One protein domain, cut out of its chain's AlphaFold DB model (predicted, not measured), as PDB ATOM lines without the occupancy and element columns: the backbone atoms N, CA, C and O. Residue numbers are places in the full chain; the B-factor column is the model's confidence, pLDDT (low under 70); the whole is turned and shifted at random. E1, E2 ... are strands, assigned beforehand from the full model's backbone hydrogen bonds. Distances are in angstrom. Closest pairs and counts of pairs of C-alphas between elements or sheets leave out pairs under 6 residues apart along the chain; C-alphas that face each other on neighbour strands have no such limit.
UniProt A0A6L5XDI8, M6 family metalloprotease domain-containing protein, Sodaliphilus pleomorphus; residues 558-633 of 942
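What this domain is: This is residues 558 to 633 of the 942 residues of the protein "M6 family metalloprotease domain-containing protein" of Sodaliphilus pleomorphus (UniProt A0A6L5XDI8). The chain is wound in stacked turns, a short solenoid: one side is the parallel sheet E2, E5, E6, and the opposite side is a row of E1, E4 and the short stretch 615 to 616. The turns run from E1 to E2, from E4 to E5 and from residues 615 to 616 round to E6, while the hairpin of E3 and E4 reaches out to one end of the longest axis. The printed part has 76 residues with no named helix and six named strands, E1 to E6 in chain order, in a mixed sheet of order E1, E4, E3 and an all-parallel one of order E2, E5, E6. The class is all strand, though 32 of the 76 residues are in named strands. The whole is compact, with a radius of gyration of the C-alphas of 12.3 A and spans of 37 by 26 by 20 A.

Where its parts are: E1 is residues 560 to 563, beginning at C-alpha 560 (30.931, 59.424, 116.751), 10.4 A long. E2 is residues 572 to 576, 10.9 A, and E3 residues 580 to 583, 10.0 A. E4, residues 586 to 593, is the longest strand at 21.0 A; its last C-alpha is at (31.277, 51.143, 108.837). E5 is residues 603 to 609, 18.1 A. E6 is residues 629 to 632, 9.8 A, ending at C-alpha 632 (36.350, 41.283, 115.494).

How they stand to each other: E1 and E4 are parallel neighbours at 46 degrees, with N 561 and O 589 2.9 A apart, within hydrogen-bond range. E3 and E4 form a hairpin, antiparallel at 132 degrees, with N 588 and O 581 at 2.9 A. The pairing is staggered: E4 pairs with E3 over residues 586 to 589 and with E1 over 589 to 593. Residues 592 to 593 of E4 also pair, parallel, with residues 615 to 616. This sheet is only just strongly twisted, its C-alphas up to 4.4 A off the best plane. In the other sheet, E2 and E5 are parallel at 6 degrees, with N 605 and O 573 at 2.8 A. E5 and E6 are parallel at 17 degrees, with N 631 and O 607 at 2.8 A. E4 and E5 are apart, as are E1 and E2.

The domain as a whole: The C-alphas farthest apart, those of Glu 585 and Ala 625, are 38.4 A apart. The printed part has no cut. The link from E5 to E6, 19 residues, is long. Mean pLDDT of the printed part is 93.8, and residue 568 is under 70.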
ATOM      1  N   GLU A 558      27.641  63.684 118.158       90.38
ATOM      2  CA  GLU A 558      27.921  63.149 119.506       90.38
ATOM      3  C   GLU A 558      29.303  62.479 119.692       90.38
ATOM      4  O   GLU A 558      29.455  61.524 120.452       90.38
ATOM      5  N   LYS A 559      30.344  63.006 119.031       89.19
ATOM      6  CA  LYS A 559      31.714  62.452 119.020       89.19
ATOM      7  C   LYS A 559      31.862  61.079 118.336       89.19
ATOM      8  O   LYS A 559      32.843  60.383 118.598       89.19
ATOM      9  N   GLN A 560      30.935  60.702 117.462       93.31
ATOM     10  CA  GLN A 560      30.931  59.424 116.751       93.31
ATOM     11  C   GLN A 560      31.245  59.586 115.264       93.31
ATOM     12  O   GLN A 560      30.869  60.582 114.643       93.31
ATOM     13  N   TRP A 561      31.914  58.585 114.698       96.56
ATOM     14  CA  TRP A 561      32.331  58.561 113.302       96.56
ATOM     15  C   TRP A 561      32.052  57.210 112.646       96.56
ATOM     16  O   TRP A 561      32.167  56.158 113.282       96.56
ATOM     17  N   THR A 562      31.739  57.256 111.353       97.31
ATOM     18  CA  THR A 562      31.645  56.084 110.480       97.31
ATOM     19  C   THR A 562      32.824  56.030 109.520       97.31
ATOM     20  O   THR A 562      33.279  57.070 109.044       97.31
ATOM     21  N   VAL A 563      33.313  54.833 109.215       97.81
ATOM     22  CA  VAL A 563      34.323  54.619 108.174       97.81
ATOM     23  C   VAL A 563      33.662  54.686 106.801       97.81
ATOM     24  O   VAL A 563      32.682  53.983 106.563       97.81
ATOM     25  N   LEU A 564      34.217  55.504 105.908       95.75
ATOM     26  CA  LEU A 564      33.787  55.681 104.522       95.75
ATOM     27  C   LEU A 564      34.730  54.978 103.530       95.75
ATOM     28  O   LEU A 564      35.856  54.617 103.895       95.75
ATOM     29  N   PRO A 565      34.316  54.837 102.251       93.38
ATOM     30  CA  PRO A 565      35.247  54.554 101.164       93.38
ATOM     31  C   PRO A 565      36.403  55.560 101.163       93.38
ATOM     32  O   PRO A 565      36.195  56.749 101.423       93.38
ATOM     33  N   LYS A 566      37.619  55.087 100.873       87.12
ATOM     34  CA  LYS A 566      38.815  55.940 100.837       87.12
ATOM     35  C   LYS A 566      38.639  57.039  99.778       87.12
ATOM     36  O   LYS A 566      38.217  56.732  98.664       87.12
ATOM     37  N   ARG A 567      38.939  58.307 100.108       74.62
ATOM     38  CA  ARG A 567      38.805  59.424  99.140       74.62
ATOM     39  C   ARG A 567      39.749  59.287  97.949       74.62
ATOM     40  O   ARG A 567      39.350  59.579  96.828       74.62
ATOM     41  N   GLU A 568      40.974  58.839  98.206       69.44
ATOM     42  CA  GLU A 568      42.015  58.642  97.198       69.44
ATOM     43  C   GLU A 568      42.523  57.190  97.237       69.44
ATOM     44  O   GLU A 568      42.946  56.673  98.276       69.44
ATOM     45  N   GLY A 569      42.472  56.511  96.088       83.31
ATOM     46  CA  GLY A 569      42.870  55.109  95.957       83.31
ATOM     47  C   GLY A 569      41.857  54.122  96.552       83.31
ATOM     48  O   GLY A 569      40.650  54.319  96.481       83.31
ATOM     49  N   ALA A 570      42.356  53.015  97.102       90.94
ATOM     50  CA  ALA A 570      41.550  51.983  97.751       90.94
ATOM     51  C   ALA A 570      42.270  51.461  98.998       90.94
ATOM     52  O   ALA A 570      43.503  51.467  99.062       90.94
ATOM     53  N   TYR A 571      41.513  50.971  99.981       96.12
ATOM     54  CA  TYR A 571      42.103  50.302 101.138       96.12
ATOM     55  C   TYR A 571      42.896  49.058 100.704       96.12
ATOM     56  O   TYR A 571      42.518  48.344  99.771       96.12
ATOM     57  N   SER A 572      44.022  48.797 101.367       96.06
ATOM     58  CA  SER A 572      44.917  47.689 101.024       96.06
ATOM     59  C   SER A 572      45.574  47.085 102.263       96.06
ATOM     60  O   SER A 572      45.586  47.699 103.327       96.06
ATOM     61  N   GLY A 573      46.096  45.863 102.138       97.25
ATOM     62  CA  GLY A 573      46.780  45.173 103.227       97.25
ATOM     63  C   GLY A 573      45.843  44.813 104.381       97.25
ATOM     64  O   GLY A 573      44.737  44.316 104.162       97.25
ATOM     65  N   HIS A 574      46.314  45.021 105.608       97.38
ATOM     66  CA  HIS A 574      45.540  44.816 106.830       97.38
ATOM     67  C   HIS A 574      45.104  46.169 107.386       97.38
ATOM     68  O   HIS A 574      45.937  46.954 107.830       97.38
ATOM     69  N   VAL A 575      43.799  46.429 107.368       97.62
ATOM     70  CA  VAL A 575      43.217  47.645 107.940       97.62
ATOM     71  C   VAL A 575      42.744  47.364 109.362       97.62
ATOM     72  O   VAL A 575      41.906  46.493 109.582       97.62
ATOM     73  N   VAL A 576      43.261  48.113 110.332       97.19
ATOM     74  CA  VAL A 576      42.835  48.037 111.736       97.19
ATOM     75  C   VAL A 576      42.002  49.270 112.047       97.19
ATOM     76  O   VAL A 576      42.510  50.388 111.972       97.19
ATOM     77  N   LEU A 577      40.722  49.083 112.376       97.31
ATOM     78  CA  LEU A 577      39.864  50.203 112.750       97.31
ATOM     79  C   LEU A 577      40.131  50.573 114.213       97.31
ATOM     80  O   LEU A 577      40.055  49.704 115.084       97.31
ATOM     81  N   PRO A 578      40.460  51.837 114.518       95.69
ATOM     82  CA  PRO A 578      40.703  52.249 115.887       95.69
ATOM     83  C   PRO A 578      39.372  52.385 116.631       95.69
ATOM     84  O   PRO A 578      38.405  52.902 116.078       95.69
ATOM     85  N   ALA A 579      39.318  51.981 117.903       95.56
ATOM     86  CA  ALA A 579      38.123  52.210 118.719       95.56
ATOM     87  C   ALA A 579      37.862  53.714 118.934       95.56
ATOM     88  O   ALA A 579      36.721  54.193 118.947       95.56
ATOM     89  N   THR A 580      38.954  54.463 119.083       95.12
ATOM     90  CA  THR A 580      38.972  55.911 119.253       95.12
ATOM     91  C   THR A 580      40.143  56.541 118.520       95.12
ATOM     92  O   THR A 580      41.185  55.909 118.365       95.12
ATOM     93  N   PHE A 581      40.016  57.814 118.161       89.56
ATOM     94  CA  PHE A 581      41.133  58.625 117.685       89.56
ATOM     95  C   PHE A 581      41.093  60.020 118.316       89.56
ATOM     96  O   PHE A 581      40.029  60.496 118.720       89.56
ATOM     97  N   GLU A 582      42.258  60.653 118.412       86.62
ATOM     98  CA  GLU A 582      42.410  62.011 118.935       86.62
ATOM     99  C   GLU A 582      42.464  63.013 117.783       86.62
ATOM    100  O   GLU A 582      43.213  62.825 116.823       86.62
ATOM    101  N   ARG A 583      41.675  64.084 117.881       76.44
ATOM    102  CA  ARG A 583      41.749  65.235 116.972       76.44
ATOM    103  C   ARG A 583      41.271  66.492 117.691       76.44
ATOM    104  O   ARG A 583      40.301  66.430 118.438       76.44
ATOM    105  N   ASP A 584      41.954  67.617 117.490       72.88
ATOM    106  CA  ASP A 584      41.643  68.901 118.143       72.88
ATOM    107  C   ASP A 584      41.485  68.785 119.672       72.88
ATOM    108  O   ASP A 584      40.488  69.233 120.251       72.88
ATOM    109  N   GLU A 585      42.436  68.089 120.307       77.12
ATOM    110  CA  GLU A 585      42.464  67.820 121.755       77.12
ATOM    111  C   GLU A 585      41.212  67.095 122.293       77.12
ATOM    112  O   GLU A 585      40.863  67.185 123.475       77.12
ATOM    113  N   LYS A 586      40.491  66.382 121.419       81.88
ATOM    114  CA  LYS A 586      39.296  65.612 121.765       81.88
ATOM    115  C   LYS A 586      39.410  64.172 121.277       81.88
ATOM    116  O   LYS A 586      39.697  63.913 120.110       81.88
ATOM    117  N   THR A 587      38.989  63.263 122.149       90.88
ATOM    118  CA  THR A 587      38.769  61.859 121.810       90.88
ATOM    119  C   THR A 587      37.430  61.669 121.102       90.88
ATOM    120  O   THR A 587      36.371  62.053 121.622       90.88
ATOM    121  N   TYR A 588      37.472  61.010 119.950       92.88
ATOM    122  CA  TYR A 588      36.321  60.598 119.149       92.88
ATOM    123  C   TYR A 588      36.230  59.074 119.068       92.88
ATOM    124  O   TYR A 588      37.254  58.402 119.136       92.88
ATOM    125  N   LYS A 589      35.019  58.522 118.914       96.44
ATOM    126  CA  LYS A 589      34.776  57.078 118.750       96.44
ATOM    127  C   LYS A 589      34.478  56.729 117.296       96.44
ATOM    128  O   LYS A 589      33.695  57.428 116.654       96.44
ATOM    129  N   VAL A 590      35.029  55.619 116.812       97.19
ATOM    130  CA  VAL A 590      34.594  54.997 115.552       97.19
ATOM    131  C   VAL A 590      33.544  53.950 115.896       97.19
ATOM    132  O   VAL A 590      33.849  52.972 116.578       97.19
ATOM    133  N   THR A 591      32.303  54.177 115.477       97.75
ATOM    134  CA  THR A 591      31.157  53.333 115.854       97.75
ATOM    135  C   THR A 591      30.538  52.601 114.676       97.75
ATOM    136  O   THR A 591      29.830  51.617 114.875       97.75
ATOM    137  N   ALA A 592      30.836  53.019 113.444       97.75
ATOM    138  CA  ALA A 592      30.197  52.439 112.275       97.75
ATOM    139  C   ALA A 592      31.130  52.228 111.077       97.75
ATOM    140  O   ALA A 592      32.187  52.849 110.956       97.75
ATOM    141  N   VAL A 593      30.697  51.355 110.168       98.31
ATOM    142  CA  VAL A 593      31.277  51.143 108.837       98.31
ATOM    143  C   VAL A 593      30.177  51.350 107.800       98.31
ATOM    144  O   VAL A 593      29.157  50.654 107.819       98.31
ATOM    145  N   SER A 594      30.358  52.319 106.902       97.12
ATOM    146  CA  SER A 594      29.344  52.685 105.913       97.12
ATOM    147  C   SER A 594      29.197  51.645 104.804       97.12
ATOM    148  O   SER A 594      30.058  50.789 104.578       97.12
ATOM    149  N   ALA A 595      28.110  51.769 104.037       93.38
ATOM    150  CA  ALA A 595      27.930  50.969 102.834       93.38
ATOM    151  C   ALA A 595      29.099  51.242 101.877       93.38
ATOM    152  O   ALA A 595      29.502  52.391 101.687       93.38
ATOM    153  N   GLY A 596      29.669  50.176 101.319       93.00
ATOM    154  CA  GLY A 596      30.783  50.255 100.379       93.00
ATOM    155  C   GLY A 596      32.145  50.662 100.951       93.00
ATOM    156  O   GLY A 596      33.079  50.773 100.162       93.00
ATOM    157  N   ALA A 597      32.300  50.867 102.268       96.75
ATOM    158  CA  ALA A 597      33.548  51.376 102.856       96.75
ATOM    159  C   ALA A 597      34.802  50.592 102.424       96.75
ATOM    160  O   ALA A 597      35.824  51.175 102.076       96.75
ATOM    161  N   PHE A 598      34.692  49.268 102.367       97.44
ATOM    162  CA  PHE A 598      35.719  48.332 101.917       97.44
ATOM    163  C   PHE A 598      35.293  47.575 100.657       97.44
ATOM    164  O   PHE A 598      35.744  46.449 100.439       97.44
ATOM    165  N   ALA A 599      34.394  48.137  99.845       94.44
ATOM    166  CA  ALA A 599      33.969  47.491  98.615       94.44
ATOM    167  C   ALA A 599      35.007  47.683  97.503       94.44
ATOM    168  O   ALA A 599      35.668  48.715  97.417       94.44
ATOM    169  N   SER A 600      35.129  46.683  96.629       94.56
ATOM    170  CA  SER A 600      36.004  46.696  95.449       94.56
ATOM    171  C   SER A 600      37.458  47.080  95.755       94.56
ATOM    172  O   SER A 600      38.112  47.725  94.942       94.56
ATOM    173  N   CYS A 601      37.978  46.692  96.923       96.19
ATOM    174  CA  CYS A 601      39.353  46.976  97.326       96.19
ATOM    175  C   CYS A 601      40.273  45.817  96.880       96.19
ATOM    176  O   CYS A 601      40.342  44.787  97.557       96.19
ATOM    177  N   PRO A 602      41.008  45.937  95.750       93.88
ATOM    178  CA  PRO A 602      41.644  44.794  95.080       93.88
ATOM    179  C   PRO A 602      42.851  44.222  95.832       93.88
ATOM    180  O   PRO A 602      43.316  43.124  95.521       93.88
ATOM    181  N   ASN A 603      43.384  44.974  96.796       96.38
ATOM    182  CA  ASN A 603      44.557  44.612  97.587       96.38
ATOM    183  C   ASN A 603      44.263  44.548  99.090       96.38
ATOM    184  O   ASN A 603      45.198  44.413  99.875       96.38
ATOM    185  N   LEU A 604      42.995  44.648  99.500       97.94
ATOM    186  CA  LEU A 604      42.603  44.483 100.895       97.94
ATOM    187  C   LEU A 604      42.664  43.000 101.265       97.94
ATOM    188  O   LEU A 604      42.025  42.172 100.621       97.94
ATOM    189  N   LEU A 605      43.453  42.673 102.284       97.81
ATOM    190  CA  LEU A 605      43.692  41.299 102.730       97.81
ATOM    191  C   LEU A 605      42.893  40.962 103.984       97.81
ATOM    192  O   LEU A 605      42.450  39.820 104.138       97.81
ATOM    193  N   LYS A 606      42.740  41.941 104.884       98.38
ATOM    194  CA  LYS A 606      42.173  41.746 106.217       98.38
ATOM    195  C   LYS A 606      41.624  43.045 106.806       98.38
ATOM    196  O   LYS A 606      42.207  44.105 106.574       98.38
ATOM    197  N   VAL A 607      40.565  42.955 107.612       98.56
ATOM    198  CA  VAL A 607      40.033  44.077 108.411       98.56
ATOM    199  C   VAL A 607      39.853  43.649 109.867       98.56
ATOM    200  O   VAL A 607      39.294  42.585 110.105       98.56
ATOM    201  N   SER A 608      40.308  44.457 110.829       98.38
ATOM    202  CA  SER A 608      40.058  44.248 112.266       98.38
ATOM    203  C   SER A 608      39.067  45.284 112.796       98.38
ATOM    204  O   SER A 608      39.301  46.487 112.668       98.38
ATOM    205  N   ILE A 609      37.972  44.806 113.384       98.50
ATOM    206  CA  ILE A 609      36.847  45.602 113.883       98.50
ATOM    207  C   ILE A 609      36.922  45.700 115.420       98.50
ATOM    208  O   ILE A 609      36.890  44.661 116.077       98.50
ATOM    209  N   PRO A 610      37.009  46.908 116.010       98.25
ATOM    210  CA  PRO A 610      37.149  47.112 117.450       98.25
ATOM    211  C   PRO A 610      35.823  46.920 118.189       98.25
ATOM    212  O   PRO A 610      34.749  46.927 117.581       98.25
ATOM    213  N   ALA A 611      35.879  46.851 119.521       97.44
ATOM    214  CA  ALA A 611      34.697  46.737 120.380       97.44
ATOM    215  C   ALA A 611      33.695  47.905 120.255       97.44
ATOM    216  O   ALA A 611      32.524  47.754 120.593       97.44
ATOM    217  N   SER A 612      34.134  49.076 119.779       97.62
ATOM    218  CA  SER A 612      33.285  50.268 119.651       97.62
ATOM    219  C   SER A 612      32.353  50.257 118.442       97.62
ATOM    220  O   SER A 612      31.437  51.074 118.409       97.62
ATOM    221  N   VAL A 613      32.597  49.396 117.447       98.25
ATOM    222  CA  VAL A 613      31.779  49.339 116.230       98.25
ATOM    223  C   VAL A 613      30.518  48.526 116.494       98.25
ATOM    224  O   VAL A 613      30.592  47.319 116.723       98.25
ATOM    225  N   ASP A 614      29.367  49.186 116.413       95.75
ATOM    226  CA  ASP A 614      28.041  48.611 116.650       95.75
ATOM    227  C   ASP A 614      27.152  48.593 115.395       95.75
ATOM    228  O   ASP A 614      26.059  48.026 115.422       95.75
ATOM    229  N   SER A 615      27.636  49.156 114.282       96.44
ATOM    230  CA  SER A 615      26.903  49.208 113.019       96.44
ATOM    231  C   SER A 615      27.809  49.001 111.804       96.44
ATOM    232  O   SER A 615      28.762  49.740 111.566       96.44
ATOM    233  N   ILE A 616      27.502  47.999 110.987       97.81
ATOM    234  CA  ILE A 616      28.164  47.720 109.711       97.81
ATOM    235  C   ILE A 616      27.075  47.618 108.654       97.81
ATOM    236  O   ILE A 616      26.215  46.737 108.713       97.81
ATOM    237  N   ALA A 617      27.098  48.534 107.692       94.94
ATOM    238  CA  ALA A 617      26.090  48.572 106.647       94.94
ATOM    239  C   ALA A 617      26.246  47.403 105.648       94.94
ATOM    240  O   ALA A 617      27.370  46.960 105.374       94.94
ATOM    241  N   PRO A 618      25.140  46.935 105.037       90.69
ATOM    242  CA  PRO A 618      25.186  45.941 103.970       90.69
ATOM    243  C   PRO A 618      26.144  46.327 102.838       90.69
ATOM    244  O   PRO A 618      26.241  47.490 102.440       90.69
ATOM    245  N   GLY A 619      26.872  45.341 102.313       92.25
ATOM    246  CA  GLY A 619      27.796  45.544 101.197       92.25
ATOM    247  C   GLY A 619      29.082  46.304 101.545       92.25
ATOM    248  O   GLY A 619      29.846  46.621 100.634       92.25
ATOM    249  N   ALA A 620      29.368  46.565 102.829       96.56
ATOM    250  CA  ALA A 620      30.612  47.203 103.268       96.56
ATOM    251  C   ALA A 620      31.875  46.538 102.690       96.56
ATOM    252  O   ALA A 620      32.828  47.244 102.406       96.56
ATOM    253  N   PHE A 621      31.871  45.222 102.453       96.19
ATOM    254  CA  PHE A 621      33.029  44.450 101.968       96.19
ATOM    255  C   PHE A 621      32.838  43.848 100.557       96.19
ATOM    256  O   PHE A 621      33.563  42.938 100.146       96.19
ATOM    257  N   ARG A 622      31.832  44.306  99.803       92.75
ATOM    258  CA  ARG A 622      31.434  43.709  98.513       92.75
ATOM    259  C   ARG A 622      32.579  43.735  97.487       92.75
ATOM    260  O   ARG A 622      33.247  44.751  97.351       92.75
ATOM    261  N   HIS A 623      32.786  42.660  96.722       91.94
ATOM    262  CA  HIS A 623      33.784  42.578  95.630       91.94
ATOM    263  C   HIS A 623      35.262  42.774  96.027       91.94
ATOM    264  O   HIS A 623      36.113  43.013  95.170       91.94
ATOM    265  N   SER A 624      35.612  42.626  97.305       94.94
ATOM    266  CA  SER A 624      37.010  42.653  97.764       94.94
ATOM    267  C   SER A 624      37.661  41.272  97.652       94.94
ATOM    268  O   SER A 624      37.803  40.541  98.627       94.94
ATOM    269  N   ALA A 625      38.055  40.907  96.428       93.38
ATOM    270  CA  ALA A 625      38.444  39.544  96.041       93.38
ATOM    271  C   ALA A 625      39.628  38.930  96.817       93.38
ATOM    272  O   ALA A 625      39.747  37.708  96.870       93.38
ATOM    273  N   LYS A 626      40.516  39.749  97.400       96.75
ATOM    274  CA  LYS A 626      41.660  39.273  98.202       96.75
ATOM    275  C   LYS A 626      41.400  39.266  99.711       96.75
ATOM    276  O   LYS A 626      42.277  38.835 100.463       96.75
ATOM    277  N   LEU A 627      40.221  39.706 100.157       97.56
ATOM    278  CA  LEU A 627      39.874  39.726 101.572       97.56
ATOM    279  C   LEU A 627      39.745  38.285 102.066       97.56
ATOM    280  O   LEU A 627      38.909  37.522 101.583       97.56
ATOM    281  N   SER A 628      40.611  37.925 103.011       96.75
ATOM    282  CA  SER A 628      40.775  36.560 103.523       96.75
ATOM    283  C   SER A 628      40.263  36.383 104.950       96.75
ATOM    284  O   SER A 628      39.963  35.260 105.344       96.75
ATOM    285  N   ALA A 629      40.123  37.476 105.706       97.75
ATOM    286  CA  ALA A 629      39.561  37.458 107.050       97.75
ATOM    287  C   ALA A 629      39.015  38.831 107.467       97.75
ATOM    288  O   ALA A 629      39.589  39.874 107.143       97.75
ATOM    289  N   ILE A 630      37.944  38.810 108.251       98.44
ATOM    290  CA  ILE A 630      37.478  39.912 109.086       98.44
ATOM    291  C   ILE A 630      37.631  39.455 110.530       98.44
ATOM    292  O   ILE A 630      37.031  38.464 110.944       98.44
ATOM    293  N   GLU A 631      38.446  40.166 111.293       98.19
ATOM    294  CA  GLU A 631      38.582  39.962 112.728       98.19
ATOM    295  C   GLU A 631      37.683  40.928 113.474       98.19
ATOM    296  O   GLU A 631      37.494  42.070 113.059       98.19
ATOM    297  N   VAL A 632      37.157  40.468 114.598       98.31
ATOM    298  CA  VAL A 632      36.350  41.283 115.494       98.31
ATOM    299  C   VAL A 632      36.922  41.121 116.888       98.31
ATOM    300  O   VAL A 632      37.235  40.003 117.292       98.31
ATOM    301  N   ASP A 633      37.075  42.240 117.581       97.94
ATOM    302  CA  ASP A 633      37.461  42.302 118.985       97.94
ATOM    303  C   ASP A 633      36.565  41.390 119.840       97.94
ATOM    304  O   ASP A 633      35.347  41.339 119.643       97.94
TER     305      ASP A 633